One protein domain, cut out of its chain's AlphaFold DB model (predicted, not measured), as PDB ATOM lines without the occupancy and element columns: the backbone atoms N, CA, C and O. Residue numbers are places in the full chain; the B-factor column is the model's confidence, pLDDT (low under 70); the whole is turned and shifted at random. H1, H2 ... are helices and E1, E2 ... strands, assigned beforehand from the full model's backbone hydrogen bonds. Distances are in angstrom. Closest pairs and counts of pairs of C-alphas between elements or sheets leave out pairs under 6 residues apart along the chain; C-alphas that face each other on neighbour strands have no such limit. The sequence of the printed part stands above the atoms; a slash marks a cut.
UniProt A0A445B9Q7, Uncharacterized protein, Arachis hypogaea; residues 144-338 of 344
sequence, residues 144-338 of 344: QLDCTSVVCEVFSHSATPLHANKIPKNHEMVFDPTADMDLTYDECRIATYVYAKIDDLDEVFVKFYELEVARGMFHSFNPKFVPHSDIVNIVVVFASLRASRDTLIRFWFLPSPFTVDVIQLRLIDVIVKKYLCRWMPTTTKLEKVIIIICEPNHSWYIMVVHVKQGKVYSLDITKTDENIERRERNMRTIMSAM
ATOM      1  N   GLN A 144     119.144-213.249 258.371       43.53
ATOM      2  CA  GLN A 144     118.056-214.146 258.774       43.53
ATOM      3  C   GLN A 144     117.942-215.281 257.754       43.53
ATOM      4  O   GLN A 144     117.783-215.019 256.565       43.53
ATOM      5  N   LEU A 145     118.039-216.531 258.212       36.25
ATOM      6  CA  LEU A 145     117.859-217.708 257.356       36.25
ATOM      7  C   LEU A 145     116.397-218.153 257.337       36.25
ATOM      8  O   LEU A 145     115.706-218.093 258.357       36.25
ATOM      9  N   ASP A 146     115.966-218.687 256.194       39.56
ATOM     10  CA  ASP A 146     114.749-219.487 256.121       39.56
ATOM     11  C   ASP A 146     114.919-220.742 256.997       39.56
ATOM     12  O   ASP A 146     115.785-221.595 256.759       39.56
ATOM     13  N   CYS A 147     114.096-220.817 258.045       31.02
ATOM     14  CA  CYS A 147     114.156-221.821 259.104       31.02
ATOM     15  C   CYS A 147     113.927-223.247 258.579       31.02
ATOM     16  O   CYS A 147     114.359-224.213 259.208       31.02
ATOM     17  N   THR A 148     113.299-223.377 257.411       29.45
ATOM     18  CA  THR A 148     112.934-224.657 256.797       29.45
ATOM     19  C   THR A 148     114.158-225.420 256.269       29.45
ATOM     20  O   THR A 148     114.217-226.645 256.353       29.45
ATOM     21  N   SER A 149     115.188-224.713 255.786       29.75
ATOM     22  CA  SER A 149     116.375-225.326 255.160       29.75
ATOM     23  C   SER A 149     117.329-225.999 256.162       29.75
ATOM     24  O   SER A 149     117.823-227.101 255.920       29.75
ATOM     25  N   VAL A 150     117.559-225.369 257.319       32.09
ATOM     26  CA  VAL A 150     118.539-225.822 258.325       32.09
ATOM     27  C   VAL A 150     118.019-227.016 259.130       32.09
ATOM     28  O   VAL A 150     118.781-227.925 259.455       32.09
ATOM     29  N   VAL A 151     116.718-227.037 259.435       31.59
ATOM     30  CA  VAL A 151     116.082-228.130 260.189       31.59
ATOM     31  C   VAL A 151     116.047-229.413 259.350       31.59
ATOM     32  O   VAL A 151     116.379-230.489 259.850       31.59
ATOM     33  N   CYS A 152     115.752-229.305 258.052       31.06
ATOM     34  CA  CYS A 152     115.745-230.450 257.144       31.06
ATOM     35  C   CYS A 152     117.139-231.085 256.983       31.06
ATOM     36  O   CYS A 152     117.254-232.308 257.027       31.06
ATOM     37  N   GLU A 153     118.212-230.298 256.865       33.59
ATOM     38  CA  GLU A 153     119.577-230.824 256.675       33.59
ATOM     39  C   GLU A 153     120.085-231.618 257.899       33.59
ATOM     40  O   GLU A 153     120.809-232.603 257.752       33.59
ATOM     41  N   VAL A 154     119.680-231.229 259.115       34.62
ATOM     42  CA  VAL A 154     120.180-231.815 260.373       34.62
ATOM     43  C   VAL A 154     119.406-233.065 260.800       34.62
ATOM     44  O   VAL A 154     119.983-233.961 261.425       34.62
ATOM     45  N   PHE A 155     118.115-233.155 260.470       35.59
ATOM     46  CA  PHE A 155     117.243-234.188 261.032       35.59
ATOM     47  C   PHE A 155     116.660-235.184 260.016       35.59
ATOM     48  O   PHE A 155     116.153-236.217 260.438       35.59
ATOM     49  N   SER A 156     116.785-234.972 258.701       34.25
ATOM     50  CA  SER A 156     116.129-235.826 257.690       34.25
ATOM     51  C   SER A 156     116.472-237.320 257.785       34.25
ATOM     52  O   SER A 156     117.569-237.732 257.405       34.25
ATOM     53  N   HIS A 157     115.490-238.148 258.156       41.12
ATOM     54  CA  HIS A 157     115.425-239.577 257.835       41.12
ATOM     55  C   HIS A 157     113.993-239.988 257.485       41.12
ATOM     56  O   HIS A 157     113.038-239.561 258.126       41.12
ATOM     57  N   SER A 158     113.856-240.824 256.451       35.53
ATOM     58  CA  SER A 158     112.571-241.316 255.955       35.53
ATOM     59  C   SER A 158     112.003-242.397 256.879       35.53
ATOM     60  O   SER A 158     112.499-243.528 256.881       35.53
ATOM     61  N   ALA A 159     110.943-242.078 257.616       41.91
ATOM     62  CA  ALA A 159     109.998-243.084 258.086       41.91
ATOM     63  C   ALA A 159     108.954-243.338 256.985       41.91
ATOM     64  O   ALA A 159     108.762-242.517 256.091       41.91
ATOM     65  N   THR A 160     108.337-244.522 256.994       40.38
ATOM     66  CA  THR A 160     107.223-244.814 256.080       40.38
ATOM     67  C   THR A 160     105.930-244.474 256.821       40.38
ATOM     68  O   THR A 160     105.691-245.097 257.859       40.38
ATOM     69  N   PRO A 161     105.101-243.548 256.314       41.62
ATOM     70  CA  PRO A 161     103.873-243.149 256.981       41.62
ATOM     71  C   PRO A 161     102.913-244.289 257.263       41.62
ATOM     72  O   PRO A 161     102.611-245.097 256.378       41.62
ATOM     73  N   LEU A 162     102.353-244.317 258.473       43.06
ATOM     74  CA  LEU A 162     101.173-245.123 258.768       43.06
ATOM     75  C   LEU A 162      99.900-244.298 258.565       43.06
ATOM     76  O   LEU A 162      99.717-243.228 259.136       43.06
ATOM     77  N   HIS A 163      98.960-244.851 257.795       44.09
ATOM     78  CA  HIS A 163      97.588-244.354 257.738       44.09
ATOM     79  C   HIS A 163      96.958-244.349 259.146       44.09
ATOM     80  O   HIS A 163      96.952-245.378 259.822       44.09
ATOM     81  N   ALA A 164      96.373-243.204 259.513       44.53
ATOM     82  CA  ALA A 164      95.775-242.742 260.781       44.53
ATOM     83  C   ALA A 164      94.930-243.700 261.667       44.53
ATOM     84  O   ALA A 164      94.403-243.287 262.695       44.53
ATOM     85  N   ASN A 165      94.739-244.968 261.312       40.62
ATOM     86  CA  ASN A 165      93.634-245.786 261.822       40.62
ATOM     87  C   ASN A 165      93.978-246.762 262.964       40.62
ATOM     88  O   ASN A 165      93.205-247.691 263.203       40.62
ATOM     89  N   LYS A 166      95.098-246.603 263.683       49.94
ATOM     90  CA  LYS A 166      95.498-247.560 264.743       49.94
ATOM     91  C   LYS A 166      95.921-246.951 266.085       49.94
ATOM     92  O   LYS A 166      96.531-247.656 266.886       49.94
ATOM     93  N   ILE A 167      95.571-245.697 266.375       54.00
ATOM     94  CA  ILE A 167      95.746-245.154 267.733       54.00
ATOM     95  C   ILE A 167      94.817-245.934 268.690       54.00
ATOM     96  O   ILE A 167      93.620-246.061 268.400       54.00
ATOM     97  N   PRO A 168      95.322-246.509 269.799       52.84
ATOM     98  CA  PRO A 168      94.490-247.215 270.771       52.84
ATOM     99  C   PRO A 168      93.422-246.280 271.367       52.84
ATOM    100  O   PRO A 168      93.741-245.344 272.088       52.84
ATOM    101  N   LYS A 169      92.140-246.547 271.096       55.72
ATOM    102  CA  LYS A 169      90.999-245.649 271.389       55.72
ATOM    103  C   LYS A 169      90.619-245.455 272.875       55.72
ATOM    104  O   LYS A 169      89.535-244.951 273.143       55.72
ATOM    105  N   ASN A 170      91.447-245.854 273.842       58.12
ATOM    106  CA  ASN A 170      90.979-246.080 275.223       58.12
ATOM    107  C   ASN A 170      91.686-245.287 276.337       58.12
ATOM    108  O   ASN A 170      91.402-245.555 277.500       58.12
ATOM    109  N   HIS A 171      92.577-244.342 276.036       64.44
ATOM    110  CA  HIS A 171      93.199-243.504 277.071       64.44
ATOM    111  C   HIS A 171      92.876-242.037 276.823       64.44
ATOM    112  O   HIS A 171      93.029-241.556 275.707       64.44
ATOM    113  N   GLU A 172      92.413-241.336 277.860       80.25
ATOM    114  CA  GLU A 172      92.293-239.882 277.805       80.25
ATOM    115  C   GLU A 172      93.707-239.294 277.728       80.25
ATOM    116  O   GLU A 172      94.566-239.636 278.545       80.25
ATOM    117  N   MET A 173      93.963-238.455 276.729       81.38
ATOM    118  CA  MET A 173      95.279-237.883 276.465       81.38
ATOM    119  C   MET A 173      95.223-236.357 276.559       81.38
ATOM    120  O   MET A 173      94.227-235.724 276.216       81.38
ATOM    121  N   VAL A 174      96.306-235.756 277.047       79.00
ATOM    122  CA  VAL A 174      96.489-234.296 277.113       79.00
ATOM    123  C   VAL A 174      96.779-233.720 275.721       79.00
ATOM    124  O   VAL A 174      96.554-232.535 275.466       79.00
ATOM    125  N   PHE A 175      97.272-234.564 274.820       79.88
ATOM    126  CA  PHE A 175      97.571-234.245 273.436       79.88
ATOM    127  C   PHE A 175      97.482-235.515 272.595       79.88
ATOM    128  O   PHE A 175      98.205-236.471 272.871       79.88
ATOM    129  N   ASP A 176      96.617-235.509 271.584       76.81
ATOM    130  CA  ASP A 176      96.453-236.615 270.646       76.81
ATOM    131  C   ASP A 176      97.380-236.428 269.438       76.81
ATOM    132  O   ASP A 176      97.254-235.420 268.735       76.81
ATOM    133  N   PRO A 177      98.289-237.382 269.155       71.94
ATOM    134  CA  PRO A 177      99.052-237.370 267.922       71.94
ATOM    135  C   PRO A 177      98.125-237.354 266.713       71.94
ATOM    136  O   PRO A 177      97.163-238.125 266.628       71.94
ATOM    137  N   THR A 178      98.429-236.486 265.762       75.00
ATOM    138  CA  THR A 178      97.647-236.337 264.541       75.00
ATOM    139  C   THR A 178      98.282-237.136 263.401       75.00
ATOM    140  O   THR A 178      99.455-237.506 263.439       75.00
ATOM    141  N   ALA A 179      97.492-237.455 262.375       70.19
ATOM    142  CA  ALA A 179      97.943-238.292 261.259       70.19
ATOM    143  C   ALA A 179      99.095-237.670 260.445       70.19
ATOM    144  O   ALA A 179      99.868-238.388 259.822       70.19
ATOM    145  N   ASP A 180      99.197-236.344 260.446       74.81
ATOM    146  CA  ASP A 180     100.229-235.543 259.784       74.81
ATOM    147  C   ASP A 180     101.583-235.550 260.510       74.81
ATOM    148  O   ASP A 180     102.581-235.153 259.915       74.81
ATOM    149  N   MET A 181     101.654-236.047 261.750       74.88
ATOM    150  CA  MET A 181     102.922-236.196 262.485       74.88
ATOM    151  C   MET A 181     103.761-237.385 262.021       74.88
ATOM    152  O   MET A 181     104.886-237.549 262.481       74.88
ATOM    153  N   ASP A 182     103.213-238.213 261.135       79.62
ATOM    154  CA  ASP A 182     103.922-239.313 260.487       79.62
ATOM    155  C   ASP A 182     104.530-240.364 261.440       79.62
ATOM    156  O   ASP A 182     105.528-241.017 261.139       79.62
ATOM    157  N   LEU A 183     103.923-240.533 262.619       75.12
ATOM    158  CA  LEU A 183     104.412-241.457 263.639       75.12
ATOM    159  C   LEU A 183     104.157-242.921 263.253       75.12
ATOM    160  O   LEU A 183     103.074-243.307 262.802       75.12
ATOM    161  N   THR A 184     105.136-243.777 263.532       79.19
ATOM    162  CA  THR A 184     104.981-245.234 263.490       79.19
ATOM    163  C   THR A 184     104.026-245.729 264.584       79.19
ATOM    164  O   THR A 184     103.659-245.009 265.515       79.19
ATOM    165  N   TYR A 185     103.614-246.997 264.502       75.56
ATOM    166  CA  TYR A 185     102.723-247.595 265.498       75.56
ATOM    167  C   TYR A 185     103.329-247.585 266.910       75.56
ATOM    168  O   TYR A 185     102.635-247.256 267.873       75.56
ATOM    169  N   ASP A 186     104.616-247.910 267.034       75.88
ATOM    170  CA  ASP A 186     105.292-247.915 268.330       75.88
ATOM    171  C   ASP A 186     105.504-246.493 268.860       75.88
ATOM    172  O   ASP A 186     105.277-246.250 270.045       75.88
ATOM    173  N   GLU A 187     105.809-245.523 267.993       78.44
ATOM    174  CA  GLU A 187     105.865-244.105 268.375       78.44
ATOM    175  C   GLU A 187     104.499-243.583 268.835       78.44
ATOM    176  O   GLU A 187     104.420-242.882 269.841       78.44
ATOM    177  N   CYS A 188     103.405-243.992 268.182       77.50
ATOM    178  CA  CYS A 188     102.051-243.683 268.641       77.50
ATOM    179  C   CYS A 188     101.776-244.283 270.024       77.50
ATOM    180  O   CYS A 188     101.203-243.611 270.876       77.50
ATOM    181  N   ARG A 189     102.203-245.526 270.286       78.06
ATOM    182  CA  ARG A 189     102.056-246.156 271.610       78.06
ATOM    183  C   ARG A 189     102.854-245.429 272.687       78.06
ATOM    184  O   ARG A 189     102.344-245.255 273.794       78.06
ATOM    185  N   ILE A 190     104.076-245.003 272.373       81.19
ATOM    186  CA  ILE A 190     104.910-244.210 273.282       81.19
ATOM    187  C   ILE A 190     104.249-242.856 273.539       81.19
ATOM    188  O   ILE A 190     104.105-242.469 274.693       81.19
ATOM    189  N   ALA A 191     103.776-242.168 272.498       81.56
ATOM    190  CA  ALA A 191     103.068-240.903 272.641       81.56
ATOM    191  C   ALA A 191     101.798-241.058 273.494       81.56
ATOM    192  O   ALA A 191     101.577-240.262 274.404       81.56
ATOM    193  N   THR A 192     101.013-242.123 273.293       81.38
ATOM    194  CA  THR A 192      99.873-242.449 274.161       81.38
ATOM    195  C   THR A 192     100.297-242.628 275.612       81.38
ATOM    196  O   THR A 192      99.626-242.109 276.495       81.38
ATOM    197  N   TYR A 193     101.410-243.319 275.874       83.81
ATOM    198  CA  TYR A 193     101.928-243.453 277.233       83.81
ATOM    199  C   TYR A 193     102.331-242.095 277.808       83.81
ATOM    200  O   TYR A 193     101.847-241.751 278.876       83.81
ATOM    201  N   VAL A 194     103.161-241.317 277.107       84.38
ATOM    202  CA  VAL A 194     103.720-240.022 277.545       84.38
ATOM    203  C   VAL A 194     102.626-238.988 277.828       84.38
ATOM    204  O   VAL A 194     102.631-238.342 278.880       84.38
ATOM    205  N   TYR A 195     101.670-238.854 276.908       84.75
ATOM    206  CA  TYR A 195     100.608-237.849 276.960       84.75
ATOM    207  C   TYR A 195      99.312-238.359 277.590       84.75
ATOM    208  O   TYR A 195      98.314-237.640 277.561       84.75
ATOM    209  N   ALA A 196      99.299-239.558 278.181       84.62
ATOM    210  CA  ALA A 196      98.167-240.016 278.976       84.62
ATOM    211  C   ALA A 196      97.856-239.000 280.087       84.62
ATOM    212  O   ALA A 196      98.759-238.486 280.754       84.62
ATOM    213  N   LYS A 197      96.569-238.722 280.294       83.31
ATOM    214  CA  LYS A 197      96.073-237.840 281.348       83.31
ATOM    215  C   LYS A 197      96.113-238.574 282.690       83.31
ATOM    216  O   LYS A 197      95.107-239.089 283.169       83.31
ATOM    217  N   ILE A 198      97.313-238.664 283.244       81.25
ATOM    218  CA  ILE A 198      97.599-239.262 284.547       81.25
ATOM    219  C   ILE A 198      98.253-238.228 285.466       81.25
ATOM    220  O   ILE A 198      98.846-237.263 284.987       81.25
ATOM    221  N   ASP A 199      98.176-238.462 286.775       79.00
ATOM    222  CA  ASP A 199      98.640-237.497 287.781       79.00
ATOM    223  C   ASP A 199     100.160-237.545 288.039       79.00
ATOM    224  O   ASP A 199     100.716-236.596 288.587       79.00
ATOM    225  N   ASP A 200     100.858-238.613 287.632       87.56
ATOM    226  CA  ASP A 200     102.301-238.777 287.878       87.56
ATOM    227  C   ASP A 200     103.161-238.053 286.829       87.56
ATOM    228  O   ASP A 200     103.763-238.664 285.945       87.56
ATOM    229  N   LEU A 201     103.181-236.720 286.899       89.12
ATOM    230  CA  LEU A 201     103.957-235.864 285.995       89.12
ATOM    231  C   LEU A 201     105.465-235.853 286.296       89.12
ATOM    232  O   LEU A 201     106.240-235.411 285.444       89.12
ATOM    233  N   ASP A 202     105.879-236.352 287.458       92.12
ATOM    234  CA  ASP A 202     107.271-236.334 287.915       92.12
ATOM    235  C   ASP A 202     108.060-237.580 287.476       92.12
ATOM    236  O   ASP A 202     109.280-237.636 287.649       92.12
ATOM    237  N   GLU A 203     107.397-238.568 286.865       89.06
ATOM    238  CA  GLU A 203     108.049-239.757 286.313       89.06
ATOM    239  C   GLU A 203     109.156-239.365 285.321       89.06
ATOM    240  O   GLU A 203     108.903-238.793 284.258       89.06
ATOM    241  N   VAL A 204     110.406-239.689 285.656       87.94
ATOM    242  CA  VAL A 204     111.568-239.386 284.815       87.94
ATOM    243  C   VAL A 204     111.624-240.351 283.634       87.94
ATOM    244  O   VAL A 204     111.910-241.536 283.797       87.94
ATOM    245  N   PHE A 205     111.414-239.828 282.428       83.44
ATOM    246  CA  PHE A 205     111.500-240.601 281.188       83.44
ATOM    247  C   PHE A 205     112.902-240.628 280.602       83.44
ATOM    248  O   PHE A 205     113.315-241.632 280.022       83.44
ATOM    249  N   VAL A 206     113.642-239.527 280.733       80.12
ATOM    250  CA  VAL A 206     115.005-239.435 280.213       80.12
ATOM    251  C   VAL A 206     115.922-238.950 281.314       80.12
ATOM    252  O   VAL A 206     115.720-237.880 281.875       80.12
ATOM    253  N   LYS A 207     116.963-239.730 281.591       83.75
ATOM    254  CA  LYS A 207     118.062-239.333 282.463       83.75
ATOM    255  C   LYS A 207     119.368-239.493 281.710       83.75
ATOM    256  O   LYS A 207     119.745-240.603 281.336       83.75
ATOM    257  N   PHE A 208     120.051-238.381 281.475       77.25
ATOM    258  CA  PHE A 208     121.316-238.369 280.759       77.25
ATOM    259  C   PHE A 208     122.268-237.331 281.362       77.25
ATOM    260  O   PHE A 208     122.077-236.126 281.215       77.25
ATOM    261  N   TYR A 209     123.322-237.810 282.031       76.88
ATOM    262  CA  TYR A 209     124.187-236.994 282.895       76.88
ATOM    263  C   TYR A 209     123.384-236.242 283.969       76.88
ATOM    264  O   TYR A 209     122.757-236.878 284.810       76.88
ATOM    265  N   GLU A 210     123.439-234.910 283.943       80.25
ATOM    266  CA  GLU A 210     122.760-233.997 284.868       80.25
ATOM    267  C   GLU A 210     121.382-233.563 284.340       80.25
ATOM    268  O   GLU A 210     120.678-232.831 285.025       80.25
ATOM    269  N   LEU A 211     120.995-233.994 283.130       80.75
ATOM    270  CA  LEU A 211     119.673-233.719 282.571       80.75
ATOM    271  C   LEU A 211     118.707-234.836 282.955       80.75
ATOM    272  O   LEU A 211     118.914-236.003 282.608       80.75
ATOM    273  N   GLU A 212     117.632-234.449 283.627       88.31
ATOM    274  CA  GLU A 212     116.490-235.298 283.941       88.31
ATOM    275  C   GLU A 212     115.242-234.662 283.338       88.31
ATOM    276  O   GLU A 212     114.916-233.514 283.621       88.31
ATOM    277  N   VAL A 213     114.563-235.407 282.472       85.06
ATOM    278  CA  VAL A 213     113.349-234.960 281.797       85.06
ATOM    279  C   VAL A 213     112.192-235.812 282.286       85.06
ATOM    280  O   VAL A 213     112.089-237.000 281.959       85.06
ATOM    281  N   ALA A 214     111.331-235.185 283.081       89.00
ATOM    282  CA  ALA A 214     110.113-235.788 283.597       89.00
ATOM    283  C   ALA A 214     108.983-235.770 282.561       89.00
ATOM    284  O   ALA A 214     108.975-234.953 281.635       89.00
ATOM    285  N   ARG A 215     107.991-236.644 282.743       87.81
ATOM    286  CA  ARG A 215     106.779-236.735 281.920       87.81
ATOM    287  C   ARG A 215     106.123-235.374 281.704       87.81
ATOM    288  O   ARG A 215     105.822-235.018 280.566       87.81
ATOM    289  N   GLY A 216     105.946-234.589 282.766       88.81
ATOM    290  CA  GLY A 216     105.331-233.264 282.699       88.81
ATOM    291  C   GLY A 216     106.087-232.290 281.794       88.81
ATOM    292  O   GLY A 216     105.472-231.440 281.156       88.81
ATOM    293  N   MET A 217     107.405-232.449 281.642       88.25
ATOM    294  CA  MET A 217     108.184-231.624 280.716       88.25
ATOM    295  C   MET A 217     107.867-231.949 279.256       88.25
ATOM    296  O   MET A 217     107.850-231.039 278.431       88.25
ATOM    297  N   PHE A 218     107.549-233.202 278.913       85.12
ATOM    298  CA  PHE A 218     107.117-233.557 277.555       85.12
ATOM    299  C   PHE A 218     105.780-232.915 277.182       85.12
ATOM    300  O   PHE A 218     105.557-232.613 276.013       85.12
ATOM    301  N   HIS A 219     104.914-232.610 278.155       85.81
ATOM    302  CA  HIS A 219     103.643-231.921 277.891       85.81
ATOM    303  C   HIS A 219     103.847-230.505 277.331       85.81
ATOM    304  O   HIS A 219     102.938-229.969 276.698       85.81
ATOM    305  N   SER A 220     105.053-229.936 277.461       85.00
ATOM    306  CA  SER A 220     105.435-228.673 276.812       85.00
ATOM    307  C   SER A 220     105.432-228.717 275.276       85.00
ATOM    308  O   SER A 220     105.457-227.662 274.650       85.00
ATOM    309  N   PHE A 221     105.357-229.901 274.657       80.19
ATOM    310  CA  PHE A 221     105.172-230.044 273.209       80.19
ATOM    311  C   PHE A 221     103.727-229.889 272.735       80.19
ATOM    312  O   PHE A 221     103.490-229.814 271.530       80.19
ATOM    313  N   ASN A 222     102.747-229.835 273.640       81.12
ATOM    314  CA  ASN A 222     101.375-229.567 273.232       81.12
ATOM    315  C   ASN A 222     101.308-228.146 272.603       81.12
ATOM    316  O   ASN A 222     101.822-227.220 273.237       81.12
ATOM    317  N   PRO A 223     100.695-227.951 271.406       68.75
ATOM    318  CA  PRO A 223     100.722-226.728 270.572       68.75
ATOM    319  C   PRO A 223     100.338-225.364 271.189       68.75
ATOM    320  O   PRO A 223     100.164-224.387 270.467       68.75
ATOM    321  N   LYS A 224     100.186-225.263 272.508       75.50
ATOM    322  CA  LYS A 224      99.919-224.028 273.261       75.50
ATOM    323  C   LYS A 224     101.054-223.644 274.206       75.50
ATOM    324  O   LYS A 224     101.014-222.559 274.783       75.50
ATOM    325  N   PHE A 225     102.023-224.530 274.400       79.94
ATOM    326  CA  PHE A 225     103.113-224.330 275.336       79.94
ATOM    327  C   PHE A 225     104.426-224.099 274.603       79.94
ATOM    328  O   PHE A 225     104.631-224.516 273.465       79.94
ATOM    329  N   VAL A 226     105.321-223.399 275.289       82.19
ATOM    330  CA  VAL A 226     106.707-223.277 274.864       82.19
ATOM    331  C   VAL A 226     107.447-224.539 275.305       82.19
ATOM    332  O   VAL A 226     107.316-224.905 276.477       82.19
ATOM    333  N   PRO A 227     108.261-225.164 274.433       85.56
ATOM    334  CA  PRO A 227     109.080-226.305 274.814       85.56
ATOM    335  C   PRO A 227     109.942-226.012 276.044       85.56
ATOM    336  O   PRO A 227     110.610-224.975 276.134       85.56
ATOM    337  N   HIS A 228     109.940-226.947 276.993       88.62
ATOM    338  CA  HIS A 228     110.747-226.852 278.202       88.62
ATOM    339  C   HIS A 228     112.244-226.827 277.855       88.62
ATOM    340  O   HIS A 228     112.689-227.476 276.906       88.62
ATOM    341  N   SER A 229     113.057-226.119 278.640       89.25
ATOM    342  CA  SER A 229     114.484-225.970 278.333       89.25
ATOM    343  C   SER A 229     115.238-227.289 278.305       89.25
ATOM    344  O   SER A 229     116.075-227.492 277.430       89.25
ATOM    345  N   ASP A 230     114.917-228.200 279.219       87.56
ATOM    346  CA  ASP A 230     115.599-229.494 279.304       87.56
ATOM    347  C   ASP A 230     115.222-230.418 278.149       87.56
ATOM    348  O   ASP A 230     116.055-231.189 277.677       87.56
ATOM    349  N   ILE A 231     114.007-230.259 277.618       85.94
ATOM    350  CA  ILE A 231     113.563-230.930 276.396       85.94
ATOM    351  C   ILE A 231     114.390-230.442 275.201       85.94
ATOM    352  O   ILE A 231     114.927-231.238 274.436       85.94
ATOM    353  N   VAL A 232     114.556-229.130 275.043       87.56
ATOM    354  CA  VAL A 232     115.380-228.600 273.947       87.56
ATOM    355  C   VAL A 232     116.840-229.025 274.126       87.56
ATOM    356  O   VAL A 232     117.470-229.501 273.186       87.56
ATOM    357  N   ASN A 233     117.379-228.932 275.343       89.00
ATOM    358  CA  ASN A 233     118.761-229.308 275.626       89.00
ATOM    359  C   ASN A 233     119.026-230.804 275.409       89.00
ATOM    360  O   ASN A 233     120.107-231.140 274.924       89.00
ATOM    361  N   ILE A 234     118.070-231.702 275.685       82.56
ATOM    362  CA  ILE A 234     118.251-233.128 275.381       82.56
ATOM    363  C   ILE A 234     118.323-233.376 273.867       82.56
ATOM    364  O   ILE A 234     119.125-234.196 273.418       82.56
ATOM    365  N   VAL A 235     117.584-232.610 273.056       84.62
ATOM    366  CA  VAL A 235     117.706-232.662 271.588       84.62
ATOM    367  C   VAL A 235     119.103-232.232 271.146       84.62
ATOM    368  O   VAL A 235     119.729-232.919 270.339       84.62
ATOM    369  N   VAL A 236     119.644-231.152 271.723       89.00
ATOM    370  CA  VAL A 236     121.022-230.699 271.450       89.00
ATOM    371  C   VAL A 236     122.043-231.767 271.846       89.00
ATOM    372  O   VAL A 236     122.995-232.014 271.103       89.00
ATOM    373  N   VAL A 237     121.851-232.440 272.986       83.69
ATOM    374  CA  VAL A 237     122.699-233.568 273.399       83.69
ATOM    375  C   VAL A 237     122.680-234.668 272.341       83.69
ATOM    376  O   VAL A 237     123.746-235.109 271.912       83.69
ATOM    377  N   PHE A 238     121.502-235.112 271.901       80.94
ATOM    378  CA  PHE A 238     121.405-236.181 270.909       80.94
ATOM    379  C   PHE A 238     122.012-235.783 269.564       80.94
ATOM    380  O   PHE A 238     122.738-236.584 268.973       80.94
ATOM    381  N   ALA A 239     121.803-234.543 269.120       84.00
ATOM    382  CA  ALA A 239     122.452-234.005 267.928       84.00
ATOM    383  C   ALA A 239     123.987-234.006 268.067       84.00
ATOM    384  O   ALA A 239     124.691-234.465 267.167       84.00
ATOM    385  N   SER A 240     124.508-233.601 269.230       85.06
ATOM    386  CA  SER A 240     125.949-233.623 269.535       85.06
ATOM    387  C   SER A 240     126.521-235.040 269.505       85.06
ATOM    388  O   SER A 240     127.561-235.285 268.893       85.06
ATOM    389  N   LEU A 241     125.841-235.995 270.148       81.12
ATOM    390  CA  LEU A 241     126.253-237.400 270.176       81.12
ATOM    391  C   LEU A 241     126.251-238.007 268.777       81.12
ATOM    392  O   LEU A 241     127.156-238.764 268.439       81.12
ATOM    393  N   ARG A 242     125.251-237.663 267.964       81.62
ATOM    394  CA  ARG A 242     125.158-238.099 266.573       81.62
ATOM    395  C   ARG A 242     126.315-237.546 265.746       81.62
ATOM    396  O   ARG A 242     127.014-238.331 265.121       81.62
ATOM    397  N   ALA A 243     126.569-236.241 265.815       79.69
ATOM    398  CA  ALA A 243     127.689-235.609 265.118       79.69
ATOM    399  C   ALA A 243     129.056-236.150 265.570       79.69
ATOM    400  O   ALA A 243     129.994-236.196 264.783       79.69
ATOM    401  N   SER A 244     129.162-236.605 266.821       78.81
ATOM    402  CA  SER A 244     130.387-237.206 267.362       78.81
ATOM    403  C   SER A 244     130.630-238.646 266.895       78.81
ATOM    404  O   SER A 244     131.723-239.167 267.098       78.81
ATOM    405  N   ARG A 245     129.628-239.318 266.306       78.12
ATOM    406  CA  ARG A 245     129.800-240.650 265.695       78.12
ATOM    407  C   ARG A 245     130.400-240.572 264.295       78.12
ATOM    408  O   ARG A 245     130.925-241.576 263.816       78.12
ATOM    409  N   ASP A 246     130.324-239.412 263.650       75.38
ATOM    410  CA  ASP A 246     130.952-239.199 262.354       75.38
ATOM    411  C   ASP A 246     132.477-239.194 262.509       75.38
ATOM    412  O   ASP A 246     133.034-238.625 263.448       75.38
ATOM    413  N   THR A 247     133.177-239.796 261.546       70.94
ATOM    414  CA  THR A 247     134.651-239.832 261.530       70.94
ATOM    415  C   THR A 247     135.276-238.441 261.421       70.94
ATOM    416  O   THR A 247     136.417-238.244 261.833       70.94
ATOM    417  N   LEU A 248     134.533-237.475 260.873       83.00
ATOM    418  CA  LEU A 248     134.919-236.076 260.756       83.00
ATOM    419  C   LEU A 248     133.836-235.205 261.387       83.00
ATOM    420  O   LEU A 248     132.769-235.007 260.807       83.00
ATOM    421  N   ILE A 249     134.134-234.643 262.554       83.69
ATOM    422  CA  ILE A 249     133.203-233.759 263.253       83.69
ATOM    423  C   ILE A 249     133.128-232.432 262.493       83.69
ATOM    424  O   ILE A 249     134.072-231.639 262.508       83.69
ATOM    425  N   ARG A 250     132.003-232.215 261.806       87.38
ATOM    426  CA  ARG A 250     131.709-231.001 261.020       87.38
ATOM    427  C   ARG A 250     130.799-230.015 261.741       87.38
ATOM    428  O   ARG A 250     130.747-228.846 261.364       87.38
ATOM    429  N   PHE A 251     130.103-230.479 262.773       88.25
ATOM    430  CA  PHE A 251     129.085-229.711 263.471       88.25
ATOM    431  C   PHE A 251     129.325-229.732 264.968       88.25
ATOM    432  O   PHE A 251     129.549-230.790 265.557       88.25
ATOM    433  N   TRP A 252     129.222-228.559 265.574       92.75
ATOM    434  CA  TRP A 252     129.077-228.422 267.015       92.75
ATOM    435  C   TRP A 252     127.662-227.968 267.334       92.75
ATOM    436  O   TRP A 252     127.108-227.119 266.636       92.75
ATOM    437  N   PHE A 253     127.102-228.516 268.404       91.88
ATOM    438  CA  PHE A 253     125.791-228.149 268.918       91.88
ATOM    439  C   PHE A 253     125.981-227.680 270.355       91.88
ATOM    440  O   PHE A 253     126.484-228.432 271.181       91.88
ATOM    441  N   LEU A 254     125.639-226.429 270.650       93.88
ATOM    442  CA  LEU A 254     125.833-225.833 271.970       93.88
ATOM    443  C   LEU A 254     124.479-225.642 272.666       93.88
ATOM    444  O   LEU A 254     123.562-225.076 272.061       93.88
ATOM    445  N   PRO A 255     124.335-226.103 273.922       93.31
ATOM    446  CA  PRO A 255     123.065-226.076 274.635       93.31
ATOM    447  C   PRO A 255     122.802-224.682 275.216       93.31
ATOM    448  O   PRO A 255     123.727-223.887 275.398       93.31
ATOM    449  N   SER A 256     121.559-224.384 275.596       94.25
ATOM    450  CA  SER A 256     121.221-223.057 276.129       94.25
ATOM    451  C   SER A 256     122.002-222.645 277.389       94.25
ATOM    452  O   SER A 256     122.373-221.470 277.465       94.25
ATOM    453  N   PRO A 257     122.395-223.540 278.326       93.94
ATOM    454  CA  PRO A 257     123.222-223.156 279.469       93.94
ATOM    455  C   PRO A 257     124.589-222.583 279.078       93.94
ATOM    456  O   PRO A 257     125.107-221.729 279.794       93.94
ATOM    457  N   PHE A 258     125.155-222.990 277.932       94.12
ATOM    458  CA  PHE A 258     126.394-222.397 277.420       94.12
ATOM    459  C   PHE A 258     126.204-220.903 277.158       94.12
ATOM    460  O   PHE A 258     126.991-220.075 277.610       94.12
ATOM    461  N   THR A 259     125.115-220.554 276.476       94.44
ATOM    462  CA  THR A 259     124.805-219.161 276.133       94.44
ATOM    463  C   THR A 259     124.525-218.319 277.370       94.44
ATOM    464  O   THR A 259     124.981-217.181 277.447       94.44
ATOM    465  N   VAL A 260     123.855-218.896 278.371       94.25
ATOM    466  CA  VAL A 260     123.602-218.242 279.660       94.25
ATOM    467  C   VAL A 260     124.919-217.938 280.368       94.25
ATOM    468  O   VAL A 260     125.130-216.799 280.778       94.25
ATOM    469  N   ASP A 261     125.822-218.918 280.464       94.44
ATOM    470  CA  ASP A 261     127.125-218.741 281.109       94.44
ATOM    471  C   ASP A 261     127.956-217.646 280.408       94.44
ATOM    472  O   ASP A 261     128.568-216.806 281.071       94.44
ATOM    473  N   VAL A 262     127.931-217.602 279.072       92.81
ATOM    474  CA  VAL A 262     128.632-216.582 278.277       92.81
ATOM    475  C   VAL A 262     128.026-215.188 278.452       92.81
ATOM    476  O   VAL A 262     128.753-214.231 278.713       92.81
ATOM    477  N   ILE A 263     126.703-215.046 278.333       92.81
ATOM    478  CA  ILE A 263     126.008-213.753 278.465       92.81
ATOM    479  C   ILE A 263     126.156-213.198 279.889       92.81
ATOM    480  O   ILE A 263     126.263-211.988 280.072       92.81
ATOM    481  N   GLN A 264     126.219-214.075 280.896       93.62
ATOM    482  CA  GLN A 264     126.518-213.712 282.284       93.62
ATOM    483  C   GLN A 264     128.001-213.403 282.538       93.62
ATOM    484  O   GLN A 264     128.376-213.162 283.685       93.62
ATOM    485  N   LEU A 265     128.845-213.413 281.500       91.06
ATOM    486  CA  LEU A 265     130.278-213.131 281.581       91.06
ATOM    487  C   LEU A 265     130.997-214.030 282.598       91.06
ATOM    488  O   LEU A 265     131.882-213.583 283.333       91.06
ATOM    489  N   ARG A 266     130.619-215.315 282.666       92.38
ATOM    490  CA  ARG A 266     131.377-216.301 283.445       92.38
ATOM    491  C   ARG A 266     132.814-216.365 282.918       92.38
ATOM    492  O   ARG A 266     133.063-216.180 281.731       92.38
ATOM    493  N   LEU A 267     133.765-216.640 283.814       88.06
ATOM    494  CA  LEU A 267     135.182-216.735 283.452       88.06
ATOM    495  C   LEU A 267     135.388-217.764 282.334       88.06
ATOM    496  O   LEU A 267     134.857-218.876 282.413       88.06
ATOM    497  N   ILE A 268     136.197-217.410 281.332       84.88
ATOM    498  CA  ILE A 268     136.419-218.246 280.145       84.88
ATOM    499  C   ILE A 268     136.918-219.648 280.512       84.88
ATOM    500  O   ILE A 268     136.422-220.626 279.965       84.88
ATOM    501  N   ASP A 269     137.789-219.773 281.516       83.88
ATOM    502  CA  ASP A 269     138.305-221.067 281.980       83.88
ATOM    503  C   ASP A 269     137.197-221.983 282.516       83.88
ATOM    504  O   ASP A 269     137.237-223.200 282.324       83.88
ATOM    505  N   VAL A 270     136.177-221.408 283.163       88.25
ATOM    506  CA  VAL A 270     135.016-222.157 283.665       88.25
ATOM    507  C   VAL A 270     134.165-222.644 282.495       88.25
ATOM    508  O   VAL A 270     133.760-223.807 282.480       88.25
ATOM    509  N   ILE A 271     133.935-221.783 281.500       87.94
ATOM    510  CA  ILE A 271     133.174-222.116 280.290       87.94
ATOM    511  C   ILE A 271     133.905-223.210 279.500       87.94
ATOM    512  O   ILE A 271     133.332-224.261 279.219       87.94
ATOM    513  N   VAL A 272     135.192-223.023 279.208       85.69
ATOM    514  CA  VAL A 272     136.015-223.994 278.475       85.69
ATOM    515  C   VAL A 272     136.034-225.337 279.202       85.69
ATOM    516  O   VAL A 272     135.722-226.361 278.599       85.69
ATOM    517  N   LYS A 273     136.301-225.355 280.514       86.75
ATOM    518  CA  LYS A 273     136.308-226.599 281.298       86.75
ATOM    519  C   LYS A 273     134.963-227.329 281.256       86.75
ATOM    520  O   LYS A 273     134.943-228.558 281.215       86.75
ATOM    521  N   LYS A 274     133.851-226.591 281.276       89.44
ATOM    522  CA  LYS A 274     132.496-227.156 281.287       89.44
ATOM    523  C   LYS A 274     132.064-227.682 279.916       89.44
ATOM    524  O   LYS A 274     131.402-228.717 279.859       89.44
ATOM    525  N   TYR A 275     132.435-227.008 278.824       89.31
ATOM    526  CA  TYR A 275     131.858-227.287 277.503       89.31
ATOM    527  C   TYR A 275     132.810-227.929 276.481       89.31
ATOM    528  O   TYR A 275     132.336-228.667 275.615       89.31
ATOM    529  N   LEU A 276     134.131-227.732 276.595       84.25
ATOM    530  CA  LEU A 276     135.090-228.078 275.536       84.25
ATOM    531  C   LEU A 276     135.029-229.555 275.120       84.25
ATOM    532  O   LEU A 276     134.868-229.867 273.949       84.25
ATOM    533  N   CYS A 277     135.103-230.482 276.076       78.94
ATOM    534  CA  CYS A 277     135.270-231.905 275.758       78.94
ATOM    535  C   CYS A 277     134.065-232.531 275.042       78.94
ATOM    536  O   CYS A 277     134.236-233.429 274.224       78.94
ATOM    537  N   ARG A 278     132.845-232.106 275.388       82.75
ATOM    538  CA  ARG A 278     131.612-232.738 274.894       82.75
ATOM    539  C   ARG A 278     130.984-231.984 273.737       82.75
ATOM    540  O   ARG A 278     130.476-232.608 272.814       82.75
ATOM    541  N   TRP A 279     130.973-230.663 273.828       87.31
ATOM    542  CA  TRP A 279     130.184-229.814 272.941       87.31
ATOM    543  C   TRP A 279     131.046-229.135 271.879       87.31
ATOM    544  O   TRP A 279     130.537-228.741 270.834       87.31
ATOM    545  N   MET A 280     132.353-229.030 272.134       87.75
ATOM    546  CA  MET A 280     133.336-228.433 271.231       87.75
ATOM    547  C   MET A 280     134.542-229.366 271.006       87.75
ATOM    548  O   MET A 280     135.689-228.966 271.234       87.75
ATOM    549  N   PRO A 281     134.318-230.633 270.607       84.12
ATOM    550  CA  PRO A 281     135.411-231.573 270.388       84.12
ATOM    551  C   PRO A 281     136.356-231.060 269.296       84.12
ATOM    552  O   PRO A 281     135.919-230.534 268.270       84.12
ATOM    553  N   THR A 282     137.661-231.237 269.509       83.12
ATOM    554  CA  THR A 282     138.700-230.773 268.584       83.12
ATOM    555  C   THR A 282     138.502-231.357 267.185       83.12
ATOM    556  O   THR A 282     138.396-232.570 267.014       83.12
ATOM    557  N   THR A 283     138.476-230.492 266.171       85.31
ATOM    558  CA  THR A 283     138.328-230.885 264.765       85.31
ATOM    559  C   THR A 283     138.874-229.804 263.839       85.31
ATOM    560  O   THR A 283     138.652-228.619 264.063       85.31
ATOM    561  N   THR A 284     139.550-230.208 262.765       84.88
ATOM    562  CA  THR A 284     140.020-229.301 261.699       84.88
ATOM    563  C   THR A 284     139.009-229.163 260.559       84.88
ATOM    564  O   THR A 284     139.256-228.470 259.573       84.88
ATOM    565  N   LYS A 285     137.867-229.854 260.655       88.88
ATOM    566  CA  LYS A 285     136.828-229.903 259.619       88.88
ATOM    567  C   LYS A 285     135.533-229.225 260.050       88.88
ATOM    568  O   LYS A 285     134.508-229.466 259.425       88.88
ATOM    569  N   LEU A 286     135.572-228.393 261.092       89.50
ATOM    570  CA  LEU A 286     134.389-227.694 261.583       89.50
ATOM    571  C   LEU A 286     133.793-226.798 260.488       89.50
ATOM    572  O   LEU A 286     134.486-225.969 259.899       89.50
ATOM    573  N   GLU A 287     132.502-226.964 260.219       89.69
ATOM    574  CA  GLU A 287     131.787-226.230 259.172       89.69
ATOM    575  C   GLU A 287     130.772-225.265 259.762       89.69
ATOM    576  O   GLU A 287     130.782-224.082 259.406       89.69
ATOM    577  N   LYS A 288     129.929-225.753 260.681       88.88
ATOM    578  CA  LYS A 288     128.912-224.940 261.352       88.88
ATOM    579  C   LYS A 288     128.924-225.176 262.864       88.88
ATOM    580  O   LYS A 288     129.115-226.300 263.328       88.88
ATOM    581  N   VAL A 289     128.668-224.117 263.625       93.00
ATOM    582  CA  VAL A 289     128.346-224.200 265.054       93.00
ATOM    583  C   VAL A 289     126.911-223.748 265.255       93.00
ATOM    584  O   VAL A 289     126.560-222.627 264.898       93.00
ATOM    585  N   ILE A 290     126.089-224.629 265.807       94.19
ATOM    586  CA  ILE A 290     124.669-224.405 266.059       94.19
ATOM    587  C   ILE A 290     124.507-224.136 267.549       94.19
ATOM    588  O   ILE A 290     124.889-224.952 268.384       94.19
ATOM    589  N   ILE A 291     123.965-222.974 267.884       94.81
ATOM    590  CA  ILE A 291     123.910-222.457 269.246       94.81
ATOM    591  C   ILE A 291     122.456-222.172 269.582       94.81
ATOM    592  O   ILE A 291     121.829-221.307 268.970       94.81
ATOM    593  N   ILE A 292     121.919-222.899 270.557       94.44
ATOM    594  CA  ILE A 292     120.555-222.673 271.024       94.44
ATOM    595  C   ILE A 292     120.568-221.591 272.098       94.44
ATOM    596  O   ILE A 292     121.284-221.723 273.088       94.44
ATOM    597  N   ILE A 293     119.752-220.551 271.932       93.88
ATOM    598  CA  ILE A 293     119.637-219.457 272.897       93.88
ATOM    599  C   ILE A 293     118.221-219.448 273.478       93.88
ATOM    600  O   ILE A 293     117.233-219.450 272.745       93.88
ATOM    601  N   CYS A 294     118.140-219.441 274.808       91.12
ATOM    602  CA  CYS A 294     116.899-219.317 275.569       91.12
ATOM    603  C   CYS A 294     116.963-218.048 276.412       91.12
ATOM    604  O   CYS A 294     117.894-217.867 277.200       91.12
ATOM    605  N   GLU A 295     115.987-217.166 276.253       89.25
ATOM    606  CA  GLU A 295     115.875-215.951 277.053       89.25
ATOM    607  C   GLU A 295     114.998-216.171 278.292       89.25
ATOM    608  O   GLU A 295     114.175-217.086 278.306       89.25
ATOM    609  N   PRO A 296     115.114-215.324 279.336       85.19
ATOM    610  CA  PRO A 296     114.346-215.489 280.576       85.19
ATOM    611  C   PRO A 296     112.820-215.504 280.401       85.19
ATOM    612  O   PRO A 296     112.114-216.040 281.244       85.19
ATOM    613  N   ASN A 297     112.303-214.925 279.316       82.94
ATOM    614  CA  ASN A 297     110.883-214.957 278.959       82.94
ATOM    615  C   ASN A 297     110.480-216.232 278.191       82.94
ATOM    616  O   ASN A 297     109.435-216.242 277.546       82.94
ATOM    617  N   HIS A 298     111.317-217.274 278.216       80.50
ATOM    618  CA  HIS A 298     111.150-218.518 277.462       80.50
ATOM    619  C   HIS A 298     111.081-218.312 275.944       80.50
ATOM    620  O   HIS A 298     110.498-219.110 275.218       80.50
ATOM    621  N   SER A 299     111.686-217.239 275.435       86.94
ATOM    622  CA  SER A 299     111.797-217.034 273.999       86.94
ATOM    623  C   SER A 299     113.067-217.687 273.463       86.94
ATOM    624  O   SER A 299     114.156-217.503 274.013       86.94
ATOM    625  N   TRP A 300     112.907-218.457 272.390       88.44
ATOM    626  CA  TRP A 300     113.966-219.247 271.778       88.44
ATOM    627  C   TRP A 300     114.353-218.686 270.420       88.44
ATOM    628  O   TRP A 300     113.497-218.300 269.626       88.44
ATOM    629  N   TYR A 301     115.647-218.707 270.140       90.50
ATOM    630  CA  TYR A 301     116.192-218.487 268.808       90.50
ATOM    631  C   TYR A 301     117.491-219.270 268.661       90.50
ATOM    632  O   TYR A 301     118.130-219.658 269.646       90.50
ATOM    633  N   ILE A 302     117.862-219.541 267.417       92.31
ATOM    634  CA  ILE A 302     119.051-220.320 267.092       92.31
ATOM    635  C   ILE A 302     120.030-219.412 266.372       92.31
ATOM    636  O   ILE A 302     119.693-218.747 265.398       92.31
ATOM    637  N   MET A 303     121.265-219.423 266.843       93.00
ATOM    638  CA  MET A 303     122.382-218.780 266.179       93.00
ATOM    639  C   MET A 303     123.207-219.853 265.467       93.00
ATOM    640  O   MET A 303     123.580-220.861 266.067       93.00
ATOM    641  N   VAL A 304     123.495-219.644 264.184       91.44
ATOM    642  CA  VAL A 304     124.314-220.555 263.376       91.44
ATOM    643  C   VAL A 304     125.551-219.817 262.896       91.44
ATOM    644  O   VAL A 304     125.459-218.853 262.141       91.44
ATOM    645  N   VAL A 305     126.721-220.283 263.315       89.75
ATOM    646  CA  VAL A 305     128.016-219.755 262.878       89.75
ATOM    647  C   VAL A 305     128.533-220.627 261.752       89.75
ATOM    648  O   VAL A 305     128.874-221.784 261.979       89.75
ATOM    649  N   HIS A 306     128.622-220.086 260.543       87.88
ATOM    650  CA  HIS A 306     129.256-220.759 259.422       87.88
ATOM    651  C   HIS A 306     130.746-220.417 259.395       87.88
ATOM    652  O   HIS A 306     131.153-219.353 258.932       87.88
ATOM    653  N   VAL A 307     131.577-221.362 259.836       87.06
ATOM    654  CA  VAL A 307     133.009-221.142 260.090       87.06
ATOM    655  C   VAL A 307     133.756-220.780 258.808       87.06
ATOM    656  O   VAL A 307     134.418-219.750 258.752       87.06
ATOM    657  N   LYS A 308     133.596-221.577 257.743       84.12
ATOM    658  CA  LYS A 308     134.296-221.349 256.461       84.12
ATOM    659  C   LYS A 308     133.908-220.038 255.769       84.12
ATOM    660  O   LYS A 308     134.742-219.444 255.102       84.12
ATOM    661  N   GLN A 309     132.653-219.612 255.909       85.19
ATOM    662  CA  GLN A 309     132.147-218.387 255.283       85.19
ATOM    663  C   GLN A 309     132.343-217.147 256.165       85.19
ATOM    664  O   GLN A 309     132.106-216.038 255.702       85.19
ATOM    665  N   GLY A 310     132.728-217.314 257.436       82.12
ATOM    666  CA  GLY A 310     132.803-216.210 258.394       82.12
ATOM    667  C   GLY A 310     131.454-215.526 258.641       82.12
ATOM    668  O   GLY A 310     131.425-214.352 259.000       82.12
ATOM    669  N   LYS A 311     130.338-216.239 258.424       86.75
ATOM    670  CA  LYS A 311     128.974-215.701 258.532       86.75
ATOM    671  C   LYS A 311     128.275-216.180 259.795       86.75
ATOM    672  O   LYS A 311     128.473-217.313 260.238       86.75
ATOM    673  N   VAL A 312     127.418-215.325 260.344       87.44
ATOM    674  CA  VAL A 312     126.532-215.659 261.459       87.44
ATOM    675  C   VAL A 312     125.096-215.435 261.025       87.44
ATOM    676  O   VAL A 312     124.731-214.348 260.579       87.44
ATOM    677  N   TYR A 313     124.287-216.466 261.208       88.75
ATOM    678  CA  TYR A 313     122.871-216.453 260.906       88.75
ATOM    679  C   TYR A 313     122.044-216.526 262.180       88.75
ATOM    680  O   TYR A 313     122.434-217.189 263.144       88.75
ATOM    681  N   SER A 314     120.883-215.878 262.156       89.38
ATOM    682  CA  SER A 314     119.877-215.975 263.212       89.38
ATOM    683  C   SER A 314     118.605-216.613 262.665       89.38
ATOM    684  O   SER A 314     118.058-216.159 261.658       89.38
ATOM    685  N   LEU A 315     118.137-217.668 263.328       88.62
ATOM    686  CA  LEU A 315     116.834-218.282 263.107       88.62
ATOM    687  C   LEU A 315     115.955-217.907 264.295       88.62
ATOM    688  O   LEU A 315     116.066-218.477 265.384       88.62
ATOM    689  N   ASP A 316     115.110-216.910 264.077       88.00
ATOM    690  CA  ASP A 316     114.300-216.293 265.115       88.00
ATOM    691  C   ASP A 316     112.902-215.987 264.576       88.00
ATOM    692  O   ASP A 316     112.685-215.008 263.862       88.00
ATOM    693  N   ILE A 317     111.946-216.839 264.936       83.56
ATOM    694  CA  ILE A 317     110.536-216.695 264.548       83.56
ATOM    695  C   ILE A 317     109.798-215.636 265.379       83.56
ATOM    696  O   ILE A 317     108.681-215.258 265.050       83.56
ATOM    697  N   THR A 318     110.408-215.173 266.472       84.88
ATOM    698  CA  THR A 318     109.826-214.197 267.408       84.88
ATOM    699  C   THR A 318     110.525-212.845 267.334       84.88
ATOM    700  O   THR A 318     110.408-212.026 268.248       84.88
ATOM    701  N   LYS A 319     111.298-212.614 266.272       85.00
ATOM    702  CA  LYS A 319     112.057-211.388 266.071       85.00
ATOM    703  C   LYS A 319     111.105-210.200 265.957       85.00
ATOM    704  O   LYS A 319     110.206-210.194 265.121       85.00
ATOM    705  N   THR A 320     111.328-209.187 266.785       89.56
ATOM    706  CA  THR A 320     110.595-207.917 266.759       89.56
ATOM    707  C   THR A 320     111.571-206.756 266.906       89.56
ATOM    708  O   THR A 320     112.695-206.935 267.386       89.56
ATOM    709  N   ASP A 321     111.136-205.549 266.549       89.38
ATOM    710  CA  ASP A 321     111.946-204.332 266.716       89.38
ATOM    711  C   ASP A 321     112.352-204.098 268.182       89.38
ATOM    712  O   ASP A 321     113.406-203.538 268.467       89.38
ATOM    713  N   GLU A 322     111.557-204.596 269.134       89.25
ATOM    714  CA  GLU A 322     111.829-204.471 270.568       89.25
ATOM    715  C   GLU A 322     112.975-205.373 271.048       89.25
ATOM    716  O   GLU A 322     113.668-205.048 272.016       89.25
ATOM    717  N   ASN A 323     113.174-206.537 270.417       89.56
ATOM    718  CA  ASN A 323     114.129-207.539 270.892       89.56
ATOM    719  C   ASN A 323     115.398-207.653 270.036       89.56
ATOM    720  O   ASN A 323     116.410-208.149 270.544       89.56
ATOM    721  N   ILE A 324     115.383-207.142 268.801       90.75
ATOM    722  CA  ILE A 324     116.467-207.316 267.828       90.75
ATOM    723  C   ILE A 324     117.819-206.824 268.354       90.75
ATOM    724  O   ILE A 324     118.772-207.599 268.400       90.75
ATOM    725  N   GLU A 325     117.912-205.586 268.846       92.12
ATOM    726  CA  GLU A 325     119.193-205.012 269.284       92.12
ATOM    727  C   GLU A 325     119.816-205.803 270.438       92.12
ATOM    728  O   GLU A 325     121.034-205.995 270.517       92.12
ATOM    729  N   ARG A 326     118.968-206.274 271.359       93.56
ATOM    730  CA  ARG A 326     119.389-207.070 272.511       93.56
ATOM    731  C   ARG A 326     119.869-208.452 272.076       93.56
ATOM    732  O   ARG A 326     120.909-208.893 272.562       93.56
ATOM    733  N   ARG A 327     119.161-209.109 271.154       93.38
ATOM    734  CA  ARG A 327     119.541-210.421 270.605       93.38
ATOM    735  C   ARG A 327     120.827-210.351 269.802       93.38
ATOM    736  O   ARG A 327     121.723-211.161 270.009       93.38
ATOM    737  N   GLU A 328     120.981-209.328 268.971       92.38
ATOM    738  CA  GLU A 328     122.228-209.078 268.254       92.38
ATOM    739  C   GLU A 328     123.409-208.835 269.194       92.38
ATOM    740  O   GLU A 328     124.506-209.345 268.966       92.38
ATOM    741  N   ARG A 329     123.196-208.082 270.280       93.94
ATOM    742  CA  ARG A 329     124.223-207.886 271.310       93.94
ATOM    743  C   ARG A 329     124.616-209.216 271.949       93.94
ATOM    744  O   ARG A 329     125.808-209.481 272.059       93.94
ATOM    745  N   ASN A 330     123.646-210.057 272.304       94.25
ATOM    746  CA  ASN A 330     123.907-211.386 272.854       94.25
ATOM    747  C   ASN A 330     124.698-212.263 271.873       94.25
ATOM    748  O   ASN A 330     125.694-212.858 272.272       94.25
ATOM    749  N   MET A 331     124.316-212.296 270.591       92.50
ATOM    750  CA  MET A 331     125.043-213.048 269.561       92.50
ATOM    751  C   MET A 331     126.482-212.545 269.383       92.50
ATOM    752  O   MET A 331     127.396-213.361 269.268       92.50
ATOM    753  N   ARG A 332     126.720-211.223 269.426       92.06
ATOM    754  CA  ARG A 332     128.082-210.654 269.411       92.06
ATOM    755  C   ARG A 332     128.894-211.103 270.626       92.06
ATOM    756  O   ARG A 332     130.014-211.572 270.451       92.06
ATOM    757  N   THR A 333     128.324-211.024 271.829       91.69
ATOM    758  CA  THR A 333     128.982-211.499 273.059       91.69
ATOM    759  C   THR A 333     129.332-212.982 272.965       91.69
ATOM    760  O   THR A 333     130.444-213.373 273.315       91.69
ATOM    761  N   ILE A 334     128.412-213.800 272.442       92.00
ATOM    762  CA  ILE A 334     128.644-215.227 272.218       92.00
ATOM    763  C   ILE A 334     129.805-215.437 271.250       92.00
ATOM    764  O   ILE A 334     130.745-216.142 271.602       92.00
ATOM    765  N   MET A 335     129.804-214.778 270.087       88.88
ATOM    766  CA  MET A 335     130.909-214.870 269.123       88.88
ATOM    767  C   MET A 335     132.263-214.510 269.732       88.88
ATOM    768  O   MET A 335     133.242-215.200 269.467       88.88
ATOM    769  N   SER A 336     132.329-213.457 270.548       85.44
ATOM    770  CA  SER A 336     133.578-213.015 271.179       85.44
ATOM    771  C   SER A 336     134.104-213.977 272.247       85.44
ATOM    772  O   SER A 336     135.302-213.983 272.509       85.44
ATOM    773  N   ALA A 337     133.232-214.772 272.872       83.56
ATOM    774  CA  ALA A 337     133.614-215.754 273.887       83.56
ATOM    775  C   ALA A 337     133.925-217.139 273.305       83.56
ATOM    776  O   ALA A 337     134.445-218.005 274.013       83.56
ATOM    777  N   MET A 338     133.586-217.377 272.036       79.06
ATOM    778  CA  MET A 338     133.903-218.634 271.377       79.06
ATOM    779  C   MET A 338     135.424-218.750 271.231       79.06
ATOM    780  O   MET A 338     136.056-217.822 270.723       79.06
TER     781      MET A 338
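This is residues 144 to 338 of the 344 residues of an uncharacterized protein of Arachis hypogaea (UniProt A0A445B9Q7). A twisted four-stranded sheet, E3 to E6, is the core of the larger part, with H4 over one face, H7 over the other, and the helical hairpin of H5 and H6 at one end. H4 also packs on a smaller part, the hairpin of E1 and E2 with H3, and H2 and the long link of residues 156 to 184 make the far end. The 195 printed residues hold seven named helices and six named strands, in the order H1 H2 E1 E2 H3 H4 E3 H5 H6 E4 E5 E6 H7; the class is mixed, helices and strands. The whole is compact, radius of gyration of the C-alphas 18.6 A, with spans of 54, 36 and 35 A.

The mixed sheet runs E3, residues 251 to 254, E4, 288 to 294, E5, 300 to 306, and E6, 311 to 315. E3 and E4 are parallel; N 254 and O 290, 2.8 A apart, are within hydrogen-bond range. E4, E5 and E6 form a meander, each strand the antiparallel neighbour of the one before, with N 291 and O 303 at 2.8 A and N 304 and O 313 at 2.9 A. Three layers, helices on both faces, are H1, residues 147 to 155, and H4, residues 229 to 243, on one face, the sheet, and H7, residues 324 to 337, on the other. H4 runs along the strands at a height of 8.8 A; the closest C-alphas of H4 and E3, Ser 240 and Phe 253, are 5.5 A apart. E3, H5, residues 256 to 263, H6, residues 268 to 279, and E4 form a strand-helix-strand unit, parallel neighbours with helices between, its crossover right-handed. H5 touches H7, closest C-alphas Val 262 and Ile 334, 6.2 A. E1, residues 204 to 208, and E2, 211 to 214, are an antiparallel hairpin, N 213 and O 206 at 2.8 A. H3, residues 215 to 221, only just touches H4, with 3 pairs of C-alphas within 8 A, the closest Met 217 and Ile 231, 6.9 A. H2, residues 185 to 194, touches no helix. Every O i to N i+4 pair is within hydrogen-bond range in H2, H4, H5 and H7, but 3 of 5 in H1, 6 of 8 in H6 and 0 of 3 in H3, where 4 of 4 O i to N i+3 pairs are.

H1 begins at C-alpha 147, (114.156, -221.821, 259.104), and H7 ends at C-alpha 337, (133.614, -215.754, 273.887). H4 is 21.0 A long, H7 20.0 A, E5 19.7 A.

The printed part has no cut; H1 to H2 is the long link. Residues 144 to 171 and 223 are under 70 in pLDDT.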